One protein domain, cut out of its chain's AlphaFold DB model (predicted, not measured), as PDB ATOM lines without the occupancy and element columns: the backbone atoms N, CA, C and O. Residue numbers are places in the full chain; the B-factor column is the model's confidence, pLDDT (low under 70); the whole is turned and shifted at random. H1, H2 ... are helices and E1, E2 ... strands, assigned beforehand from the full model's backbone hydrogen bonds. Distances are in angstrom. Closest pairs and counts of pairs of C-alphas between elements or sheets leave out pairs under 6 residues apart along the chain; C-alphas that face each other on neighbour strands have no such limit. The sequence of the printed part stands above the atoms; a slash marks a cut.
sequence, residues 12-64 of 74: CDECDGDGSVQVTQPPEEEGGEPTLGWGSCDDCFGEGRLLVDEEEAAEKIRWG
ATOM      1  N   CYS A  12     -44.157  42.951 -49.489       94.06
ATOM      2  CA  CYS A  12     -43.100  43.819 -48.970       94.06
ATOM      3  C   CYS A  12     -42.208  44.288 -50.124       94.06
ATOM      4  O   CYS A  12     -41.645  43.458 -50.840       94.06
ATOM      5  N   ASP A  13     -42.093  45.604 -50.299       90.62
ATOM      6  CA  ASP A  13     -41.333  46.194 -51.401       90.62
ATOM      7  C   ASP A  13     -39.813  46.107 -51.198       90.62
ATOM      8  O   ASP A  13     -39.080  45.991 -52.178       90.62
ATOM      9  N   GLU A  14     -39.339  46.055 -49.949       90.62
ATOM     10  CA  GLU A  14     -37.908  45.942 -49.638       90.62
ATOM     11  C   GLU A  14     -37.319  44.594 -50.086       90.62
ATOM     12  O   GLU A  14     -36.208  44.531 -50.615       90.62
ATOM     13  N   CYS A  15     -38.078  43.510 -49.907       94.06
ATOM     14  CA  CYS A  15     -37.647  42.151 -50.246       94.06
ATOM     15  C   CYS A  15     -38.359  41.557 -51.466       94.06
ATOM     16  O   CYS A  15     -38.202  40.368 -51.734       94.06
ATOM     17  N   ASP A  16     -39.175  42.347 -52.171       92.44
ATOM     18  CA  ASP A  16     -40.014  41.913 -53.303       92.44
ATOM     19  C   ASP A  16     -40.852  40.649 -53.002       92.44
ATOM     20  O   ASP A  16     -41.160  39.831 -53.866       92.44
ATOM     21  N   GLY A  17     -41.217  40.463 -51.733       93.19
ATOM     22  CA  GLY A  17     -41.968  39.299 -51.268       93.19
ATOM     23  C   GLY A  17     -41.170  38.037 -50.956       93.19
ATOM     24  O   GLY A  17     -41.774  37.041 -50.561       93.19
ATOM     25  N   ASP A  18     -39.845  38.064 -51.074       94.50
ATOM     26  CA  ASP A  18     -38.987  36.923 -50.742       94.50
ATOM     27  C   ASP A  18     -38.898  36.685 -49.223       94.50
ATOM     28  O   ASP A  18     -38.743  35.557 -48.756       94.50
ATOM     29  N   GLY A  19     -39.026  37.754 -48.431       94.50
ATOM     30  CA  GLY A  19     -38.806  37.730 -46.985       94.50
ATOM     31  C   GLY A  19     -37.326  37.791 -46.600       94.50
ATOM     32  O   GLY A  19     -36.999  37.903 -45.419       94.50
ATOM     33  N   SER A  20     -36.406  37.787 -47.562       95.75
ATOM     34  CA  SER A  20     -34.983  37.976 -47.300       95.75
ATOM     35  C   SER A  20     -34.379  39.072 -48.172       95.75
ATOM     36  O   SER A  20     -34.851  39.358 -49.270       95.75
ATOM     37  N   VAL A  21     -33.340  39.723 -47.653       94.94
ATOM     38  CA  VAL A  21     -32.571  40.748 -48.366       94.94
ATOM     39  C   VAL A  21     -31.084  40.450 -48.246       94.94
ATOM     40  O   VAL A  21     -30.621  39.819 -47.289       94.94
ATOM     41  N   GLN A  22     -30.315  40.887 -49.240       94.62
ATOM     42  CA  GLN A  22     -28.870  40.722 -49.208       94.62
ATOM     43  C   GLN A  22     -28.263  41.725 -48.222       94.62
ATOM     44  O   GLN A  22     -28.345  42.935 -48.418       94.62
ATOM     45  N   VAL A  23     -27.625  41.215 -47.170       92.19
ATOM     46  CA  VAL A  23     -27.000  42.011 -46.111       92.19
ATOM     47  C   VAL A  23     -25.507  41.739 -46.030       92.19
ATOM     48  O   VAL A  23     -25.014  40.667 -46.386       92.19
ATOM     49  N   THR A  24     -24.773  42.727 -45.529       93.38
ATOM     50  CA  THR A  24     -23.358  42.551 -45.200       93.38
ATOM     51  C   THR A  24     -23.251  41.882 -43.836       93.38
ATOM     52  O   THR A  24     -23.741  42.415 -42.841       93.38
ATOM     53  N   GLN A  25     -22.627  40.713 -43.788       90.56
ATOM     54  CA  GLN A  25     -22.393  39.959 -42.566       90.56
ATOM     55  C   GLN A  25     -20.998  40.273 -42.015       90.56
ATOM     56  O   GLN A  25     -20.059  40.497 -42.788       90.56
ATOM     57  N   PRO A  26     -20.845  40.322 -40.680       90.19
ATOM     58  CA  PRO A  26     -19.529  40.454 -40.078       90.19
ATOM     59  C   PRO A  26     -18.652  39.250 -40.458       90.19
ATOM     60  O   PRO A  26     -19.180  38.161 -40.696       90.19
ATOM     61  N   PRO A  27     -17.322  39.429 -40.511       91.75
ATOM     62  CA  PRO A  27     -16.412  38.329 -40.796       91.75
ATOM     63  C   PRO A  27     -16.525  37.234 -39.727       91.75
ATOM     64  O   PRO A  27     -16.669  37.527 -38.540       91.75
ATOM     65  N   GLU A  28     -16.426  35.973 -40.151       87.50
ATOM     66  CA  GLU A  28     -16.480  34.813 -39.245       87.50
ATOM     67  C   GLU A  28     -15.253  34.734 -38.320       87.50
ATOM     68  O   GLU A  28     -15.337  34.186 -37.221       87.50
ATOM     69  N   GLU A  29     -14.126  35.313 -38.745       90.88
ATOM     70  CA  GLU A  29     -12.878  35.368 -37.983       90.88
ATOM     71  C   GLU A  29     -12.468  36.814 -37.673       90.88
ATOM     72  O   GLU A  29     -12.708  37.745 -38.449       90.88
ATOM     73  N   GLU A  30     -11.803  37.009 -36.532       86.06
ATOM     74  CA  GLU A  30     -11.334  38.323 -36.096       86.06
ATOM     75  C   GLU A  30     -10.256  38.850 -37.066       86.06
ATOM     76  O   GLU A  30      -9.160  38.301 -37.166       86.06
ATOM     77  N   GLY A  31     -10.587  39.912 -37.811       85.06
ATOM     78  CA  GLY A  31      -9.730  40.488 -38.857       85.06
ATOM     79  C   GLY A  31     -10.025  40.012 -40.286       85.06
ATOM     80  O   GLY A  31      -9.307  40.413 -41.203       85.06
ATOM     81  N   GLY A  32     -11.062  39.192 -40.490       88.69
ATOM     82  CA  GLY A  32     -11.548  38.819 -41.820       88.69
ATOM     83  C   GLY A  32     -12.292  39.947 -42.545       88.69
ATOM     84  O   GLY A  32     -12.617  40.988 -41.969       88.69
ATOM     85  N   GLU A  33     -12.593  39.728 -43.824       92.44
ATOM     86  CA  GLU A  33     -13.399  40.647 -44.632       92.44
ATOM     87  C   GLU A  33     -14.899  40.367 -44.439       92.44
ATOM     88  O   GLU A  33     -15.296  39.201 -44.365       92.44
ATOM     89  N   PRO A  34     -15.749  41.406 -44.359       92.31
ATOM     90  CA  PRO A  34     -17.189  41.209 -44.324       92.31
ATOM     91  C   PRO A  34     -17.668  40.541 -45.617       92.31
ATOM     92  O   PRO A  34     -17.194  40.851 -46.712       92.31
ATOM     93  N   THR A  35     -18.631  39.637 -45.493       93.44
ATOM     94  CA  THR A  35     -19.181  38.872 -46.616       93.44
ATOM     95  C   THR A  35     -20.618  39.288 -46.904       93.44
ATOM     96  O   THR A  35     -21.275  39.936 -46.091       93.44
ATOM     97  N   LEU A  36     -21.119  38.946 -48.090       94.00
ATOM     98  CA  LEU A  36     -22.535  39.104 -48.407       94.00
ATOM     99  C   LEU A  36     -23.274  37.821 -48.034       94.00
ATOM    100  O   LEU A  36     -22.895  36.735 -48.475       94.00
ATOM    101  N   GLY A  37     -24.347  37.969 -47.268       92.31
ATOM    102  CA  GLY A  37     -25.257  36.890 -46.915       92.31
ATOM    103  C   GLY A  37     -26.708  37.311 -47.093       92.31
ATOM    104  O   GLY A  37     -27.007  38.467 -47.384       92.31
ATOM    105  N   TRP A  38     -27.616  36.359 -46.920       93.94
ATOM    106  CA  TRP A  38     -29.050  36.631 -46.880       93.94
ATOM    107  C   TRP A  38     -29.481  36.781 -45.425       93.94
ATOM    108  O   TRP A  38     -29.214  35.903 -44.600       93.94
ATOM    109  N   GLY A  39     -30.094  37.915 -45.110       92.56
ATOM    110  CA  GLY A  39     -30.718  38.190 -43.821       92.56
ATOM    111  C   GLY A  39     -32.230  38.268 -43.977       92.56
ATOM    112  O   GLY A  39     -32.727  38.502 -45.079       92.56
ATOM    113  N   SER A  40     -32.965  38.077 -42.884       94.44
ATOM    114  CA  SER A  40     -34.403  38.355 -42.879       94.44
ATOM    115  C   SER A  40     -34.636  39.831 -43.193       94.44
ATOM    116  O   SER A  40     -33.954  40.689 -42.634       94.44
ATOM    117  N   CYS A  41     -35.598  40.108 -44.069       95.12
ATOM    118  CA  CYS A  41     -36.084  41.463 -44.299       95.12
ATOM    119  C   CYS A  41     -36.636  42.029 -42.983       95.12
ATOM    120  O   CYS A  41     -37.458  41.365 -42.341       95.12
ATOM    121  N   ASP A  42     -36.164  43.207 -42.579       91.50
ATOM    122  CA  ASP A  42     -36.555  43.826 -41.306       91.50
ATOM    123  C   ASP A  42     -37.974  44.393 -41.406       91.50
ATOM    124  O   ASP A  42     -38.794  44.172 -40.520       91.50
ATOM    125  N   ASP A  43     -38.295  44.997 -42.554       89.88
ATOM    126  CA  ASP A  43     -39.576  45.651 -42.823       89.88
ATOM    127  C   ASP A  43     -40.767  44.683 -42.710       89.88
ATOM    128  O   ASP A  43     -41.780  44.982 -42.080       89.88
ATOM    129  N   CYS A  44     -40.623  43.466 -43.243       93.44
ATOM    130  CA  CYS A  44     -41.649  42.425 -43.141       93.44
ATOM    131  C   CYS A  44     -41.317  41.311 -42.145       93.44
ATOM    132  O   CYS A  44     -41.948  40.255 -42.192       93.44
ATOM    133  N   PHE A  45     -40.286  41.481 -41.313       92.88
ATOM    134  CA  PHE A  45     -39.814  40.479 -40.345       92.88
ATOM    135  C   PHE A  45     -39.627  39.066 -40.928       92.88
ATOM    136  O   PHE A  45     -39.836  38.054 -40.255       92.88
ATOM    137  N   GLY A  46     -39.249  38.976 -42.203       93.44
ATOM    138  CA  GLY A  46     -39.099  37.704 -42.906       93.44
ATOM    139  C   GLY A  46     -40.363  37.074 -43.505       93.44
ATOM    140  O   GLY A  46     -40.269  35.988 -44.068       93.44
ATOM    141  N   GLU A  47     -41.537  37.708 -43.418       94.06
ATOM    142  CA  GLU A  47     -42.782  37.138 -43.961       94.06
ATOM    143  C   GLU A  47     -42.984  37.358 -45.470       94.06
ATOM    144  O   GLU A  47     -43.840  36.708 -46.071       94.06
ATOM    145  N   GLY A  48     -42.259  38.297 -46.085       94.00
ATOM    146  CA  GLY A  48     -42.458  38.711 -47.483       94.00
ATOM    147  C   GLY A  48     -43.732  39.540 -47.715       94.00
ATOM    148  O   GLY A  48     -44.037  39.965 -48.827       94.00
ATOM    149  N   ARG A  49     -44.502  39.811 -46.665       93.88
ATOM    150  CA  ARG A  49     -45.766  40.549 -46.738       93.88
ATOM    151  C   ARG A  49     -45.885  41.527 -45.585       93.88
ATOM    152  O   ARG A  49     -45.360  41.284 -44.505       93.88
ATOM    153  N   LEU A  50     -46.619  42.599 -45.835       92.44
ATOM    154  CA  LEU A  50     -46.931  43.641 -44.874       92.44
ATOM    155  C   LEU A  50     -48.428  43.652 -44.623       92.44
ATOM    156  O   LEU A  50     -49.215  43.683 -45.571       92.44
ATOM    157  N   LEU A  51     -48.801  43.632 -43.349       92.06
ATOM    158  CA  LEU A  51     -50.158  43.905 -42.906       92.06
ATOM    159  C   LEU A  51     -50.182  45.330 -42.381       92.06
ATOM    160  O   LEU A  51     -49.469  45.649 -41.433       92.06
ATOM    161  N   VAL A  52     -50.974  46.171 -43.027       91.00
ATOM    162  CA  VAL A  52     -51.061  47.598 -42.724       91.00
ATOM    163  C   VAL A  52     -52.517  47.983 -42.506       91.00
ATOM    164  O   VAL A  52     -53.428  47.327 -43.021       91.00
ATOM    165  N   ASP A  53     -52.754  49.036 -41.738       91.75
ATOM    166  CA  ASP A  53     -54.094  49.587 -41.575       91.75
ATOM    167  C   ASP A  53     -54.525  50.432 -42.789       91.75
ATOM    168  O   ASP A  53     -53.791  50.608 -43.763       91.75
ATOM    169  N   GLU A  54     -55.757  50.934 -42.751       91.25
ATOM    170  CA  GLU A  54     -56.375  51.677 -43.845       91.25
ATOM    171  C   GLU A  54     -55.646  52.983 -44.194       91.25
ATOM    172  O   GLU A  54     -55.599  53.342 -45.373       91.25
ATOM    173  N   GLU A  55     -55.069  53.688 -43.215       93.00
ATOM    174  CA  GLU A  55     -54.353  54.945 -43.457       93.00
ATOM    175  C   GLU A  55     -53.072  54.672 -44.250       93.00
ATOM    176  O   GLU A  55     -52.855  55.250 -45.319       93.00
ATOM    177  N   GLU A  56     -52.274  53.713 -43.785       92.50
ATOM    178  CA  GLU A  56     -51.035  53.325 -44.452       92.50
ATOM    179  C   GLU A  56     -51.297  52.633 -45.802       92.50
ATOM    180  O   GLU A  56     -50.589  52.878 -46.786       92.50
ATOM    181  N   ALA A  57     -52.373  51.848 -45.914       92.94
ATOM    182  CA  ALA A  57     -52.820  51.294 -47.190       92.94
ATOM    183  C   ALA A  57     -53.163  52.397 -48.199       92.94
ATOM    184  O   ALA A  57     -52.776  52.305 -49.367       92.94
ATOM    185  N   ALA A  58     -53.867  53.451 -47.773       92.56
ATOM    186  CA  ALA A  58     -54.213  54.575 -48.636       92.56
ATOM    187  C   ALA A  58     -52.962  55.320 -49.125       92.56
ATOM    188  O   ALA A  58     -52.897  55.701 -50.298       92.56
ATOM    189  N   GLU A  59     -51.951  55.482 -48.268       94.06
ATOM    190  CA  GLU A  59     -50.659  56.051 -48.658       94.06
ATOM    191  C   GLU A  59     -49.936  55.163 -49.680       94.06
ATOM    192  O   GLU A  59     -49.569  55.642 -50.757       94.06
ATOM    193  N   LYS A  60     -49.799  53.859 -49.411       91.69
ATOM    194  CA  LYS A  60     -49.164  52.905 -50.338       91.69
ATOM    195  C   LYS A  60     -49.871  52.872 -51.699       91.69
ATOM    196  O   LYS A  60     -49.208  52.931 -52.738       91.69
ATOM    197  N   ILE A  61     -51.207  52.872 -51.716       92.00
ATOM    198  CA  ILE A  61     -52.011  52.927 -52.950       92.00
ATOM    199  C   ILE A  61     -51.788  54.242 -53.700       92.00
ATOM    200  O   ILE A  61     -51.630  54.241 -54.923       92.00
ATOM    201  N   ARG A  62     -51.729  55.372 -52.988       94.12
ATOM    202  CA  ARG A  62     -51.456  56.684 -53.588       94.12
ATOM    203  C   ARG A  62     -50.091  56.731 -54.278       94.12
ATOM    204  O   ARG A  62     -49.964  57.398 -55.305       94.12
ATOM    205  N   TRP A  63     -49.104  56.015 -53.744       91.88
ATOM    206  CA  TRP A  63     -47.775  55.861 -54.343       91.88
ATOM    207  C   TRP A  63     -47.695  54.769 -55.422       91.88
ATOM    208  O   TRP A  63     -46.628  54.546 -55.987       91.88
ATOM    209  N   GLY A  64     -48.822  54.141 -55.772       91.62
ATOM    210  CA  GLY A  64     -48.934  53.196 -56.882       91.62
ATOM    211  C   GLY A  64     -48.767  51.726 -56.501       91.62
ATOM    212  O   GLY A  64     -48.740  50.880 -57.395       91.62
TER     213      GLY A  64
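This is residues 12 to 64 of the 74 residues of the protein "Sle1_021 protein" of Streptomyces leeuwenhoekii (UniProt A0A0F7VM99). What is the shape along the printed part? It is a rod: the unnamed loops of residues 12 to 19 come first and lie in the middle, the long two-stranded hairpin of E1 and E2 makes one end, the loop of residues 41 to 48 returns to the middle, and E3 leads into H1 at the other end, where residues 53 to 59 stick out. What is it built of? The printed part has 53 residues with three named strands and one named helix, in the order E1, E2, E3, H1; the class is mixed, helices and strands, with under half of the residues in named elements. How compact is it? It is extended, with a radius of gyration of the C-alphas of 15.4 A and spans of 48 by 18 by 15 A.

How do the first two strands stand? E1, residues 20 to 25, and E2, residues 35 to 40, form a hairpin, antiparallel at 141 degrees between their directions. The C-alphas of Ser 20 and Ser 40, which face each other, are 4.5 A apart. N 23 and O 37 are within hydrogen-bond range at 2.8 A, and so are N 39 and O 21 at 2.9 A. What of the rest? E3, residues 49 to 53, pairs with no named strand and is apart from E1 and E2. H1, residues 54 to 62, is apart from E1 and E2 too, and E3 and H1 meet only through their link. Every O i to N i+4 pair in H1 is within hydrogen-bond range.

Where does the first strand begin? C-alpha 20 of E1 is at (-34.983, 37.976, -47.300). How long are the elements? From first to last C-alpha, E1 measures 13.6 A, E2 15.7 A, E3 13.3 A and H1 12.0 A. Where does the helix end? C-alpha 62 is at (-51.456, 56.684, -53.588).

How large is it? The two C-alphas farthest apart, those of Gly 31 and Glu 54, are 48.2 A apart. Are there cuts or long links? The printed part has no cut; the link E3 to H1 is tight, and the links E1 to E2 and E2 to E3 are short. Is the model confident? The mean pLDDT of the printed part is 92.3, and no printed residue is under 70.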